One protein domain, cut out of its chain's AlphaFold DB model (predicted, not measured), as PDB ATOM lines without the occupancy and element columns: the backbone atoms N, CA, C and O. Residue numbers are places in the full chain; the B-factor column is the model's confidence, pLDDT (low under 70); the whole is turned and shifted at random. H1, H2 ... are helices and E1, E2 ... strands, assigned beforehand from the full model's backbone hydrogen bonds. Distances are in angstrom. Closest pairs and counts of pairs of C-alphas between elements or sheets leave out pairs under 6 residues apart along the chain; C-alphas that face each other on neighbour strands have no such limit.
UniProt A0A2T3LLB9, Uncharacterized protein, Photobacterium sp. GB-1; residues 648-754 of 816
ATOM      1  N   LYS A 648     163.188 207.314 230.774       89.81
ATOM      2  CA  LYS A 648     162.982 208.745 230.478       89.81
ATOM      3  C   LYS A 648     163.748 209.155 229.224       89.81
ATOM      4  O   LYS A 648     164.974 209.078 229.210       89.81
ATOM      5  N   GLN A 649     163.034 209.637 228.211       91.69
ATOM      6  CA  GLN A 649     163.618 210.074 226.943       91.69
ATOM      7  C   GLN A 649     163.748 211.600 226.861       91.69
ATOM      8  O   GLN A 649     162.851 212.335 227.277       91.69
ATOM      9  N   TYR A 650     164.847 212.075 226.275       92.56
ATOM     10  CA  TYR A 650     165.084 213.486 225.965       92.56
ATOM     11  C   TYR A 650     165.549 213.622 224.512       92.56
ATOM     12  O   TYR A 650     166.621 213.133 224.158       92.56
ATOM     13  N   LYS A 651     164.755 214.296 223.670       92.38
ATOM     14  CA  LYS A 651     165.136 214.619 222.287       92.38
ATOM     15  C   LYS A 651     166.003 215.879 222.264       92.38
ATOM     16  O   LYS A 651     165.589 216.925 222.765       92.38
ATOM     17  N   ILE A 652     167.204 215.775 221.704       91.62
ATOM     18  CA  ILE A 652     168.232 216.819 221.662       91.62
ATOM     19  C   ILE A 652     168.847 216.806 220.257       91.62
ATOM     20  O   ILE A 652     169.644 215.929 219.931       91.62
ATOM     21  N   LYS A 653     168.497 217.792 219.418       89.06
ATOM     22  CA  LYS A 653     168.823 217.800 217.973       89.06
ATOM     23  C   LYS A 653     168.289 216.516 217.300       89.06
ATOM     24  O   LYS A 653     167.186 216.088 217.614       89.06
ATOM     25  N   ASN A 654     169.082 215.887 216.432       89.19
ATOM     26  CA  ASN A 654     168.832 214.590 215.806       89.19
ATOM     27  C   ASN A 654     169.106 213.380 216.733       89.19
ATOM     28  O   ASN A 654     169.343 212.289 216.230       89.19
ATOM     29  N   LYS A 655     169.146 213.544 218.064       93.25
ATOM     30  CA  LYS A 655     169.434 212.453 219.011       93.25
ATOM     31  C   LYS A 655     168.349 212.296 220.064       93.25
ATOM     32  O   LYS A 655     167.931 213.279 220.671       93.25
ATOM     33  N   THR A 656     167.976 211.054 220.354       93.94
ATOM     34  CA  THR A 656     167.134 210.708 221.506       93.94
ATOM     35  C   THR A 656     167.974 210.031 222.581       93.94
ATOM     36  O   THR A 656     168.629 209.019 222.344       93.94
ATOM     37  N   PHE A 657     167.970 210.625 223.774       93.69
ATOM     38  CA  PHE A 657     168.686 210.159 224.957       93.69
ATOM     39  C   PHE A 657     167.726 209.440 225.903       93.69
ATOM     40  O   PHE A 657     166.928 210.085 226.584       93.69
ATOM     41  N   THR A 658     167.832 208.118 225.986       93.00
ATOM     42  CA  THR A 658     167.000 207.265 226.841       93.00
ATOM     43  C   THR A 658     167.743 206.939 228.135       93.00
ATOM     44  O   THR A 658     168.634 206.089 228.159       93.00
ATOM     45  N   ILE A 659     167.381 207.619 229.226       92.75
ATOM     46  CA  ILE A 659     167.862 207.328 230.582       92.75
ATOM     47  C   ILE A 659     167.182 206.059 231.072       92.75
ATOM     48  O   ILE A 659     165.974 206.054 231.316       92.75
ATOM     49  N   LEU A 660     167.970 204.998 231.214       89.25
ATOM     50  CA  LEU A 660     167.452 203.676 231.531       89.25
ATOM     51  C   LEU A 660     166.848 203.624 232.938       89.25
ATOM     52  O   LEU A 660     167.456 204.099 233.902       89.25
ATOM     53  N   SER A 661     165.670 203.003 233.034       86.94
ATOM     54  CA  SER A 661     165.022 202.620 234.290       86.94
ATOM     55  C   SER A 661     165.982 201.859 235.207       86.94
ATOM     56  O   SER A 661     166.770 201.030 234.750       86.94
ATOM     57  N   ASP A 662     165.896 202.095 236.518       84.81
ATOM     58  CA  ASP A 662     166.735 201.402 237.503       84.81
ATOM     59  C   ASP A 662     166.515 199.876 237.514       84.81
ATOM     60  O   ASP A 662     167.453 199.161 237.886       84.81
ATOM     61  N   ARG A 663     165.338 199.409 237.056       82.44
ATOM     62  CA  ARG A 663     164.971 197.994 236.838       82.44
ATOM     63  C   ARG A 663     165.778 197.327 235.705       82.44
ATOM     64  O   ARG A 663     165.977 196.119 235.716       82.44
ATOM     65  N   LEU A 664     166.311 198.097 234.748       81.69
ATOM     66  CA  LEU A 664     167.098 197.580 233.610       81.69
ATOM     67  C   LEU A 664     168.596 197.408 233.911       81.69
ATOM     68  O   LEU A 664     169.334 196.819 233.115       81.69
ATOM     69  N   LEU A 665     169.071 197.983 235.018       83.88
ATOM     70  CA  LEU A 665     170.495 198.146 235.299       83.88
ATOM     71  C   LEU A 665     171.046 196.960 236.093       83.88
ATOM     72  O   LEU A 665     170.953 196.915 237.320       83.88
ATOM     73  N   ASP A 666     171.694 196.034 235.390       82.38
ATOM     74  CA  ASP A 666     172.404 194.915 236.006       82.38
ATOM     75  C   ASP A 666     173.591 195.409 236.852       82.38
ATOM     76  O   ASP A 666     174.633 195.809 236.332       82.38
ATOM     77  N   ARG A 667     173.433 195.433 238.180       85.75
ATOM     78  CA  ARG A 667     174.385 196.098 239.097       85.75
ATOM     79  C   ARG A 667     175.754 195.427 239.163       85.75
ATOM     80  O   ARG A 667     176.734 196.094 239.499       85.75
ATOM     81  N   GLU A 668     175.810 194.152 238.801       84.56
ATOM     82  CA  GLU A 668     177.023 193.337 238.723       84.56
ATOM     83  C   GLU A 668     177.761 193.500 237.382       84.56
ATOM     84  O   GLU A 668     178.921 193.098 237.260       84.56
ATOM     85  N   ALA A 669     177.149 194.159 236.389       87.12
ATOM     86  CA  ALA A 669     177.811 194.474 235.134       87.12
ATOM     87  C   ALA A 669     178.999 195.422 235.366       87.12
ATOM     88  O   ALA A 669     178.893 196.481 235.993       87.12
ATOM     89  N   ASN A 670     180.151 195.040 234.817       90.25
ATOM     90  CA  ASN A 670     181.347 195.875 234.779       90.25
ATOM     91  C   ASN A 670     181.378 196.755 233.512       90.25
ATOM     92  O   ASN A 670     180.516 196.648 232.638       90.25
ATOM     93  N   GLY A 671     182.403 197.601 233.381       87.38
ATOM     94  CA  GLY A 671     182.582 198.511 232.246       87.38
ATOM     95  C   GLY A 671     182.605 197.846 230.861       87.38
ATOM     96  O   GLY A 671     182.310 198.516 229.874       87.38
ATOM     97  N   TRP A 672     182.919 196.548 230.755       87.69
ATOM     98  CA  TRP A 672     182.749 195.791 229.507       87.69
ATOM     99  C   TRP A 672     181.289 195.381 229.297       87.69
ATOM    100  O   TRP A 672     180.745 195.628 228.224       87.69
ATOM    101  N   GLY A 673     180.651 194.801 230.320       83.12
ATOM    102  CA  GLY A 673     179.278 194.287 230.241       83.12
ATOM    103  C   GLY A 673     178.233 195.354 229.898       83.12
ATOM    104  O   GLY A 673     177.301 195.081 229.147       83.12
ATOM    105  N   ILE A 674     178.418 196.594 230.364       86.69
ATOM    106  CA  ILE A 674     177.477 197.687 230.066       86.69
ATOM    107  C   ILE A 674     177.545 198.204 228.619       86.69
ATOM    108  O   ILE A 674     176.604 198.851 228.168       86.69
ATOM    109  N   ARG A 675     178.620 197.928 227.861       82.31
ATOM    110  CA  ARG A 675     178.767 198.431 226.476       82.31
ATOM    111  C   ARG A 675     177.780 197.795 225.500       82.31
ATOM    112  O   ARG A 675     177.368 198.461 224.558       82.31
ATOM    113  N   SER A 676     177.393 196.543 225.734       74.12
ATOM    114  CA  SER A 676     176.402 195.805 224.940       74.12
ATOM    115  C   SER A 676     175.008 195.812 225.577       74.12
ATOM    116  O   SER A 676     174.208 194.924 225.295       74.12
ATOM    117  N   LEU A 677     174.737 196.743 226.501       79.31
ATOM    118  CA  LEU A 677     173.471 196.775 227.232       79.31
ATOM    119  C   LEU A 677     172.359 197.469 226.431       79.31
ATOM    120  O   LEU A 677     171.214 197.044 226.529       79.31
ATOM    121  N   CYS A 678     172.679 198.489 225.631       82.56
ATOM    122  CA  CYS A 678     171.701 199.179 224.783       82.56
ATOM    123  C   CYS A 678     171.191 198.294 223.621       82.56
ATOM    124  O   CYS A 678     171.938 197.432 223.153       82.56
ATOM    125  N   PRO A 679     169.953 198.518 223.126       71.38
ATOM    126  CA  PRO A 679     169.436 197.876 221.911       71.38
ATOM    127  C   PRO A 679     170.306 198.121 220.670       71.38
ATOM    128  O   PRO A 679     171.101 199.060 220.643       71.38
ATOM    129  N   LEU A 680     170.118 197.324 219.614       61.34
ATOM    130  CA  LEU A 680     170.761 197.590 218.325       61.34
ATOM    131  C   LEU A 680     170.233 198.897 217.710       61.34
ATOM    132  O   LEU A 680     169.157 199.379 218.060       61.34
ATOM    133  N   ASN A 681     171.052 199.497 216.844       67.31
ATOM    134  CA  ASN A 681     170.928 200.874 216.338       67.31
ATOM    135  C   ASN A 681     171.018 201.983 217.411       67.31
ATOM    136  O   ASN A 681     171.009 203.160 217.062       67.31
ATOM    137  N   ASN A 682     171.213 201.620 218.686       82.56
ATOM    138  CA  ASN A 682     171.554 202.535 219.772       82.56
ATOM    139  C   ASN A 682     172.973 202.249 220.289       82.56
ATOM    140  O   ASN A 682     173.471 201.125 220.211       82.56
ATOM    141  N   HIS A 683     173.604 203.237 220.923       89.94
ATOM    142  CA  HIS A 683     174.844 203.048 221.686       89.94
ATOM    143  C   HIS A 683     174.712 203.574 223.113       89.94
ATOM    144  O   HIS A 683     173.922 204.469 223.401       89.94
ATOM    145  N   LEU A 684     175.508 203.027 224.035       93.00
ATOM    146  CA  LEU A 684     175.681 203.634 225.356       93.00
ATOM    147  C   LEU A 684     176.368 205.000 225.176       93.00
ATOM    148  O   LEU A 684     177.400 205.081 224.507       93.00
ATOM    149  N   ALA A 685     175.814 206.052 225.776       95.56
ATOM    150  CA  ALA A 685     176.283 207.425 225.613       95.56
ATOM    151  C   ALA A 685     177.786 207.576 225.909       95.56
ATOM    152  O   ALA A 685     178.308 207.068 226.908       95.56
ATOM    153  N   THR A 686     178.481 208.301 225.038       95.88
ATOM    154  CA  THR A 686     179.849 208.776 225.268       95.88
ATOM    155  C   THR A 686     179.858 209.952 226.244       95.88
ATOM    156  O   THR A 686     178.840 210.602 226.495       95.88
ATOM    157  N   LYS A 687     181.029 210.269 226.796       96.44
ATOM    158  CA  LYS A 687     181.227 211.415 227.688       96.44
ATOM    159  C   LYS A 687     180.767 212.740 227.082       96.44
ATOM    160  O   LYS A 687     180.191 213.554 227.803       96.44
ATOM    161  N   ASP A 688     181.033 212.962 225.801       96.50
ATOM    162  CA  ASP A 688     180.696 214.231 225.156       96.50
ATOM    163  C   ASP A 688     179.175 214.336 224.938       96.50
ATOM    164  O   ASP A 688     178.594 215.393 225.169       96.50
ATOM    165  N   GLU A 689     178.497 213.222 224.648       96.88
ATOM    166  CA  GLU A 689     177.030 213.147 224.578       96.88
ATOM    167  C   GLU A 689     176.366 213.365 225.944       96.88
ATOM    168  O   GLU A 689     175.397 214.118 226.040       96.88
ATOM    169  N   TYR A 690     176.914 212.805 227.029       96.94
ATOM    170  CA  TYR A 690     176.476 213.159 228.386       96.94
ATOM    171  C   TYR A 690     176.685 214.649 228.700       96.94
ATOM    172  O   TYR A 690     175.910 215.208 229.473       96.94
ATOM    173  N   SER A 691     177.684 215.306 228.099       95.94
ATOM    174  CA  SER A 691     177.863 216.757 228.225       95.94
ATOM    175  C   SER A 691     176.774 217.541 227.488       95.94
ATOM    176  O   SER A 691     176.347 218.581 227.986       95.94
ATOM    177  N   GLU A 692     176.302 217.054 226.333       95.75
ATOM    178  CA  GLU A 692     175.171 217.656 225.611       95.75
ATOM    179  C   GLU A 692     173.862 217.493 226.393       95.75
ATOM    180  O   GLU A 692     173.113 218.455 226.565       95.75
ATOM    181  N   LEU A 693     173.625 216.293 226.934       95.31
ATOM    182  CA  LEU A 693     172.494 215.998 227.811       95.31
ATOM    183  C   LEU A 693     172.521 216.856 229.083       95.31
ATOM    184  O   LEU A 693     171.496 217.426 229.450       95.31
ATOM    185  N   TRP A 694     173.673 216.972 229.752       96.31
ATOM    186  CA  TRP A 694     173.808 217.806 230.947       96.31
ATOM    187  C   TRP A 694     173.490 219.273 230.645       96.31
ATOM    188  O   TRP A 694     172.706 219.872 231.375       96.31
ATOM    189  N   GLN A 695     174.019 219.824 229.545       95.31
ATOM    190  CA  GLN A 695     173.742 221.207 229.149       95.31
ATOM    191  C   GLN A 695     172.252 221.422 228.846       95.31
ATOM    192  O   GLN A 695     171.666 222.369 229.359       95.31
ATOM    193  N   TYR A 696     171.614 220.524 228.088       95.12
ATOM    194  CA  TYR A 696     170.172 220.597 227.815       95.12
ATOM    195  C   TYR A 696     169.334 220.555 229.102       95.12
ATOM    196  O   TYR A 696     168.377 221.313 229.255       95.12
ATOM    197  N   LEU A 697     169.690 219.678 230.046       94.19
ATOM    198  CA  LEU A 697     168.988 219.562 231.324       94.19
ATOM    199  C   LEU A 697     169.258 220.748 232.257       94.19
ATOM    200  O   LEU A 697     168.389 221.063 233.067       94.19
ATOM    201  N   TYR A 698     170.422 221.395 232.160       94.25
ATOM    202  CA  TYR A 698     170.733 222.633 232.873       94.25
ATOM    203  C   TYR A 698     169.915 223.803 232.306       94.25
ATOM    204  O   TYR A 698     169.151 224.430 233.035       94.25
ATOM    205  N   ASP A 699     169.996 224.028 230.990       93.94
ATOM    206  CA  ASP A 699     169.320 225.124 230.281       93.94
ATOM    207  C   ASP A 699     167.784 225.066 230.422       93.94
ATOM    208  O   ASP A 699     167.111 226.092 230.328       93.94
ATOM    209  N   ALA A 700     167.224 223.872 230.655       93.19
ATOM    210  CA  ALA A 700     165.790 223.636 230.830       93.19
ATOM    211  C   ALA A 700     165.324 223.486 232.299       93.19
ATOM    212  O   ALA A 700     164.161 223.139 232.504       93.19
ATOM    213  N   ASP A 701     166.203 223.674 233.294       92.69
ATOM    214  CA  ASP A 701     165.967 223.403 234.733       92.69
ATOM    215  C   ASP A 701     165.393 221.994 235.026       92.69
ATOM    216  O   ASP A 701     164.500 221.774 235.844       92.69
ATOM    217  N   LYS A 702     165.909 220.992 234.304       91.44
ATOM    218  CA  LYS A 702     165.487 219.582 234.368       91.44
ATOM    219  C   LYS A 702     166.508 218.654 235.024       91.44
ATOM    220  O   LYS A 702     166.210 217.469 235.180       91.44
ATOM    221  N   LEU A 703     167.676 219.131 235.461       89.62
ATOM    222  CA  LEU A 703     168.689 218.293 236.135       89.62
ATOM    223  C   LEU A 703     168.148 217.560 237.374       89.62
ATOM    224  O   LEU A 703     168.511 216.410 237.619       89.62
ATOM    225  N   ALA A 704     167.225 218.179 238.116       87.81
ATOM    226  CA  ALA A 704     166.556 217.558 239.260       87.81
ATOM    227  C   ALA A 704     165.625 216.379 238.889       87.81
ATOM    228  O   ALA A 704     165.211 215.632 239.772       87.81
ATOM    229  N   SER A 705     165.298 216.185 237.604       85.06
ATOM    230  CA  SER A 705     164.427 215.096 237.134       85.06
ATOM    231  C   SER A 705     165.151 213.756 236.914       85.06
ATOM    232  O   SER A 705     164.488 212.729 236.707       85.06
ATOM    233  N   LEU A 706     166.490 213.740 236.978       87.44
ATOM    234  CA  LEU A 706     167.301 212.523 236.904       87.44
ATOM    235  C   LEU A 706     167.283 211.761 238.240       87.44
ATOM    236  O   LEU A 706     167.603 212.312 239.291       87.44
ATOM    237  N   SER A 707     166.977 210.460 238.193       83.69
ATOM    238  CA  SER A 707     166.995 209.570 239.368       83.69
ATOM    239  C   SER A 707     168.407 209.299 239.905       83.69
ATOM    240  O   SER A 707     168.570 208.946 241.075       83.69
ATOM    241  N   LYS A 708     169.437 209.474 239.067       89.88
ATOM    242  CA  LYS A 708     170.861 209.367 239.412       89.88
ATOM    243  C   LYS A 708     171.588 210.661 239.065       89.88
ATOM    244  O   LYS A 708     171.205 211.378 238.150       89.88
ATOM    245  N   LYS A 709     172.696 210.914 239.763       91.75
ATOM    246  CA  LYS A 709     173.669 211.967 239.407       91.75
ATOM    247  C   LYS A 709     174.964 211.401 238.831       91.75
ATOM    248  O   LYS A 709     175.687 212.104 238.137       91.75
ATOM    249  N   LEU A 710     175.254 210.125 239.097       95.31
ATOM    250  CA  LEU A 710     176.465 209.443 238.650       95.31
ATOM    251  C   LEU A 710     176.138 208.478 237.511       95.31
ATOM    252  O   LEU A 710     175.244 207.650 237.653       95.31
ATOM    253  N   TYR A 711     176.883 208.569 236.414       96.12
ATOM    254  CA  TYR A 711     176.682 207.797 235.185       96.12
ATOM    255  C   TYR A 711     177.993 207.170 234.702       96.12
ATOM    256  O   TYR A 711     179.070 207.661 235.049       96.12
ATOM    257  N   LEU A 712     177.914 206.099 233.906       95.88
ATOM    258  CA  LEU A 712     179.056 205.529 233.175       95.88
ATOM    259  C   LEU A 712     178.889 205.756 231.665       95.88
ATOM    260  O   LEU A 712     177.774 205.675 231.144       95.88
ATOM    261  N   ALA A 713     179.997 206.041 230.979       94.69
ATOM    262  CA  ALA A 713     180.035 206.229 229.528       94.69
ATOM    263  C   ALA A 713     180.531 204.983 228.792       94.69
ATOM    264  O   ALA A 713     181.222 204.148 229.371       94.69
ATOM    265  N   SER A 714     180.216 204.869 227.502       93.06
ATOM    266  CA  SER A 714     180.792 203.826 226.645       93.06
ATOM    267  C   SER A 714     182.296 204.000 226.450       93.06
ATOM    268  O   SER A 714     183.025 203.007 226.386       93.06
ATOM    269  N   ASP A 715     182.778 205.239 226.377       93.69
ATOM    270  CA  ASP A 715     184.174 205.571 226.122       93.69
ATOM    271  C   ASP A 715     185.016 205.745 227.403       93.69
ATOM    272  O   ASP A 715     184.564 205.642 228.549       93.69
ATOM    273  N   GLY A 716     186.301 206.001 227.187       91.69
ATOM    274  CA  GLY A 716     187.270 206.286 228.228       91.69
ATOM    275  C   GLY A 716     188.577 206.794 227.626       91.69
ATOM    276  O   GLY A 716     188.817 206.636 226.429       91.69
ATOM    277  N   PRO A 717     189.479 207.365 228.440       91.12
ATOM    278  CA  PRO A 717     190.719 207.962 227.944       91.12
ATOM    279  C   PRO A 717     191.715 206.934 227.369       91.12
ATOM    280  O   PRO A 717     192.706 207.334 226.761       91.12
ATOM    281  N   ARG A 718     191.506 205.626 227.612       90.06
ATOM    282  CA  ARG A 718     192.295 204.476 227.118       90.06
ATOM    283  C   ARG A 718     191.417 203.219 227.111       90.06
ATOM    284  O   ARG A 718     190.517 203.118 227.934       90.06
ATOM    285  N   SER A 719     191.745 202.215 226.297       84.12
ATOM    286  CA  SER A 719     190.925 201.005 226.065       84.12
ATOM    287  C   SER A 719     190.527 200.193 227.314       84.12
ATOM    288  O   SER A 719     189.505 199.514 227.292       84.12
ATOM    289  N   TYR A 720     191.317 200.263 228.394       91.50
ATOM    290  CA  TYR A 720     191.086 199.565 229.672       91.50
ATOM    291  C   TYR A 720     190.543 200.478 230.787       91.50
ATOM    292  O   TYR A 720     190.550 200.108 231.964       91.50
ATOM    293  N   VAL A 721     190.072 201.672 230.428       93.88
ATOM    294  CA  VAL A 721     189.568 202.706 231.336       93.88
ATOM    295  C   VAL A 721     188.201 203.184 230.833       93.88
ATOM    296  O   VAL A 721     187.975 203.230 229.629       93.88
ATOM    297  N   ILE A 722     187.312 203.556 231.751       95.62
ATOM    298  CA  ILE A 722     185.959 204.057 231.489       95.62
ATOM    299  C   ILE A 722     185.733 205.399 232.195       95.62
ATOM    300  O   ILE A 722     186.301 205.631 233.273       95.62
ATOM    301  N   TRP A 723     184.925 206.294 231.620       97.00
ATOM    302  CA  TRP A 723     184.488 207.493 232.344       97.00
ATOM    303  C   TRP A 723     183.340 207.188 233.309       97.00
ATOM    304  O   TRP A 723     182.401 206.463 232.989       97.00
ATOM    305  N   GLN A 724     183.398 207.828 234.474       96.62
ATOM    306  CA  GLN A 724     182.273 208.026 235.373       96.62
ATOM    307  C   GLN A 724     182.022 209.529 235.500       96.62
ATOM    308  O   GLN A 724     182.923 210.286 235.872       96.62
ATOM    309  N   LEU A 725     180.801 209.955 235.215       96.94
ATOM    310  CA  LEU A 725     180.409 211.359 235.123       96.94
ATOM    311  C   LEU A 725     179.465 211.693 236.272       96.94
ATOM    312  O   LEU A 725     178.613 210.877 236.613       96.94
ATOM    313  N   ASN A 726     179.633 212.861 236.884       95.94
ATOM    314  CA  ASN A 726     178.771 213.369 237.945       95.94
ATOM    315  C   ASN A 726     178.053 214.623 237.446       95.94
ATOM    316  O   ASN A 726     178.664 215.685 237.377       95.94
ATOM    317  N   LEU A 727     176.784 214.477 237.087       94.12
ATOM    318  CA  LEU A 727     175.919 215.549 236.614       94.12
ATOM    319  C   LEU A 727     175.373 216.286 237.851       94.12
ATOM    320  O   LEU A 727     174.448 215.807 238.511       94.12
ATOM    321  N   THR A 728     176.000 217.409 238.222       89.25
ATOM    322  CA  THR A 728     175.553 218.268 239.336       89.25
ATOM    323  C   THR A 728     174.746 219.458 238.814       89.25
ATOM    324  O   THR A 728     174.545 219.575 237.608       89.25
ATOM    325  N   MET A 729     174.254 220.323 239.709       86.69
ATOM    326  CA  MET A 729     173.587 221.566 239.300       86.69
ATOM    327  C   MET A 729     174.574 222.579 238.705       86.69
ATOM    328  O   MET A 729     174.173 223.374 237.870       86.69
ATOM    329  N   ASP A 730     175.843 222.544 239.121       87.62
ATOM    330  CA  ASP A 730     176.840 223.568 238.795       87.62
ATOM    331  C   ASP A 730     177.778 223.148 237.644       87.62
ATOM    332  O   ASP A 730     178.204 223.986 236.854       87.62
ATOM    333  N   GLU A 731     178.113 221.853 237.540       91.62
ATOM    334  CA  GLU A 731     179.020 221.312 236.515       91.62
ATOM    335  C   GLU A 731     178.829 219.798 236.262       91.62
ATOM    336  O   GLU A 731     178.324 219.051 237.104       91.62
ATOM    337  N   MET A 732     179.319 219.302 235.117       94.81
ATOM    338  CA  MET A 732     179.498 217.863 234.883       94.81
ATOM    339  C   MET A 732     180.936 217.420 235.209       94.81
ATOM    340  O   MET A 732     181.848 217.549 234.391       94.81
ATOM    341  N   VAL A 733     181.151 216.815 236.382       95.94
ATOM    342  CA  VAL A 733     182.490 216.369 236.813       95.94
ATOM    343  C   VAL A 733     182.828 214.988 236.249       95.94
ATOM    344  O   VAL A 733     182.251 213.981 236.662       95.94
ATOM    345  N   ALA A 734     183.827 214.911 235.368       95.75
ATOM    346  CA  ALA A 734     184.338 213.645 234.841       95.75
ATOM    347  C   ALA A 734     185.472 213.055 235.705       95.75
ATOM    348  O   ALA A 734     186.466 213.718 236.001       95.75
ATOM    349  N   LYS A 735     185.360 211.770 236.058       96.06
ATOM    350  CA  LYS A 735     186.417 210.937 236.665       96.06
ATOM    351  C   LYS A 735     186.575 209.650 235.855       96.06
ATOM    352  O   LYS A 735     185.689 209.307 235.081       96.06
ATOM    353  N   HIS A 736     187.680 208.928 236.013       94.44
ATOM    354  CA  HIS A 736     187.936 207.709 235.239       94.44
ATOM    355  C   HIS A 736     188.350 206.521 236.119       94.44
ATOM    356  O   HIS A 736     189.081 206.689 237.099       94.44
ATOM    357  N   TYR A 737     187.905 205.320 235.756       95.19
ATOM    358  CA  TYR A 737     188.134 204.076 236.499       95.19
ATOM    359  C   TYR A 737     188.529 202.941 235.547       95.19
ATOM    360  O   TYR A 737     188.265 203.021 234.352       95.19
ATOM    361  N   GLY A 738     189.166 201.880 236.048       93.94
ATOM    362  CA  GLY A 738     189.420 200.683 235.236       93.94
ATOM    363  C   GLY A 738     188.113 199.990 234.827       93.94
ATOM    364  O   GLY A 738     187.117 200.086 235.541       93.94
ATOM    365  N   MET A 739     188.119 199.255 233.712       92.50
ATOM    366  CA  MET A 739     186.925 198.561 233.184       92.50
ATOM    367  C   MET A 739     186.322 197.499 234.126       92.50
ATOM    368  O   MET A 739     185.204 197.051 233.906       92.50
ATOM    369  N   THR A 740     187.013 197.120 235.204       92.44
ATOM    370  CA  THR A 740     186.469 196.299 236.303       92.44
ATOM    371  C   THR A 740     185.505 197.061 237.224       92.44
ATOM    372  O   THR A 740     184.933 196.469 238.136       92.44
ATOM    373  N   LYS A 741     185.308 198.370 237.015       90.56
ATOM    374  CA  LYS A 741     184.322 199.183 237.734       90.56
ATOM    375  C   LYS A 741     182.905 198.668 237.458       90.56
ATOM    376  O   LYS A 741     182.467 198.669 236.312       90.56
ATOM    377  N   LEU A 742     182.217 198.266 238.524       91.44
ATOM    378  CA  LEU A 742     180.828 197.803 238.510       91.44
ATOM    379  C   LEU A 742     179.815 198.962 238.483       91.44
ATOM    380  O   LEU A 742     180.119 200.073 238.944       91.44
ATOM    381  N   LEU A 743     178.615 198.664 237.972       87.31
ATOM    382  CA  LEU A 743     177.500 199.593 237.762       87.31
ATOM    383  C   LEU A 743     176.765 200.013 239.053       87.31
ATOM    384  O   LEU A 743     176.099 201.043 239.043       87.31
ATOM    385  N   ASN A 744     176.899 199.259 240.152       86.31
ATOM    386  CA  ASN A 744     176.517 199.578 241.545       86.31
ATOM    387  C   ASN A 744     175.369 200.592 241.761       86.31
ATOM    388  O   ASN A 744     174.245 200.203 242.049       86.31
ATOM    389  N   TYR A 745     175.670 201.895 241.713       88.62
ATOM    390  CA  TYR A 745     174.749 203.001 242.023       88.62
ATOM    391  C   TYR A 745     174.608 203.997 240.861       88.62
ATOM    392  O   TYR A 745     173.963 205.036 241.005       88.62
ATOM    393  N   GLN A 746     175.261 203.728 239.732       94.25
ATOM    394  CA  GLN A 746     175.295 204.595 238.567       94.25
ATOM    395  C   GLN A 746     174.078 204.350 237.666       94.25
ATOM    396  O   GLN A 746     173.479 203.275 237.685       94.25
ATOM    397  N   GLY A 747     173.723 205.365 236.881       93.81
ATOM    398  CA  GLY A 747     172.799 205.251 235.756       93.81
ATOM    399  C   GLY A 747     173.527 205.013 234.431       93.81
ATOM    400  O   GLY A 747     174.751 205.152 234.339       93.81
ATOM    401  N   LEU A 748     172.748 204.713 233.393       94.25
ATOM    402  CA  LEU A 748     173.183 204.656 231.997       94.25
ATOM    403  C   LEU A 748     172.187 205.424 231.115       94.25
ATOM    404  O   LEU A 748     170.998 205.501 231.436       94.25
ATOM    405  N   ALA A 749     172.676 205.963 230.003       94.19
ATOM    406  CA  ALA A 749     171.877 206.568 228.947       94.19
ATOM    407  C   ALA A 749     172.188 205.870 227.619       94.19
ATOM    408  O   ALA A 749     173.352 205.821 227.220       94.19
ATOM    409  N   CYS A 750     171.176 205.348 226.933       93.62
ATOM    410  CA  CYS A 750     171.319 204.934 225.538       93.62
ATOM    411  C   CYS A 750     171.024 206.128 224.625       93.62
ATOM    412  O   CYS A 750     170.151 206.939 224.931       93.62
ATOM    413  N   VAL A 751     171.749 206.232 223.516       94.06
ATOM    414  CA  VAL A 751     171.571 207.258 222.488       94.06
ATOM    415  C   VAL A 751     171.096 206.581 221.212       94.06
ATOM    416  O   VAL A 751     171.682 205.586 220.790       94.06
ATOM    417  N   THR A 752     170.051 207.142 220.615       91.44
ATOM    418  CA  THR A 752     169.577 206.833 219.262       91.44
ATOM    419  C   THR A 752     169.873 208.037 218.376       91.44
ATOM    420  O   THR A 752     169.439 209.143 218.701       91.44
ATOM    421  N   ASP A 753     170.589 207.844 217.268       87.38
ATOM    422  CA  ASP A 753     170.671 208.841 216.196       87.38
ATOM    423  C   ASP A 753     169.411 208.730 215.319       87.38
ATOM    424  O   ASP A 753     169.163 207.701 214.693       87.38
ATOM    425  N   GLU A 754     168.594 209.783 215.284       75.25
ATOM    426  CA  GLU A 754     167.413 209.862 214.423       75.25
ATOM    427  C   GLU A 754     167.818 210.325 213.013       75.25
ATOM    428  O   GLU A 754     168.598 211.279 212.880       75.25
TER     429      GLU A 754
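What this domain is: This is residues 648 to 754 of the 816 residues of an uncharacterized protein of Photobacterium sp. GB-1 (UniProt A0A2T3LLB9). One helix, H2, packs on two small antiparallel sheets, crossing the strands of one and running along those of the other; the short H1 only grazes the first sheet. The printed part has 107 residues with two named helices and seven named strands, in the order E1 E2 H1 E3 H2 E4 E5 E6 E7; the sheets run E1 E2 E7 E3 and E4 E5 E6. The class is mixed, with 52 residues, under half, in named elements. The whole is compact, radius of gyration of the C-alphas 12.7 A, spans 35 by 30 by 26 A.

How they stand to each other: Start with the hairpin of E1, residues 648 to 652, and E2, residues 655 to 659: N 650 and O 657 are within hydrogen-bond range at 2.9 A. E7, residues 749 to 753, is antiparallel to E2, with N 658 and O 750 2.8 A apart, and to E3, residues 682 to 684, with N 751 and O 683 2.8 A apart. H1, residues 673 to 676, only grazes this sheet and is too short for an O i to N i+4 pair; its one O i to N i+3 pair is out of range. The hairpins of E4, residues 710 to 712, with E5, residues 721 to 727, and of E5 with E6, residues 732 to 738, form a meander, each strand the antiparallel neighbour of the one before; look at N 711 and O 725, 2.9 A, and N 724 and O 735, 2.8 A. H2, residues 687 to 699, makes two layers, a helix on one face of a sheet, with each sheet. Over the first its height is 9.6 A and it runs across the strands, at 86 degrees to E2 on the local plane; the closest C-alphas of H2 and E2 are Phe 657 and Leu 693, 7.5 A. Over the second its height is 9.2 A and it runs along E5; their closest C-alphas are Trp 694 and Leu 727, 6.5 A. Every O i to N i+4 pair in H2 is within range.

Where its parts are: Find C-alpha 648 at (162.982, 208.745, 230.478), where E1 begins. H2 runs 18.3 A from C-alpha 687 at (181.227, 211.415, 227.688); E5 measures 19.5 A and E6 19.8 A. E7 ends at C-alpha 753, (170.671, 208.841, 216.196).

The domain as a whole: The farthest C-alphas, Asp 701 and Tyr 720, are 35.0 A apart. The printed part has no cut; the link E2 to H1 is long, with 13 residues. Residues 680 to 681 are under 70 in pLDDT.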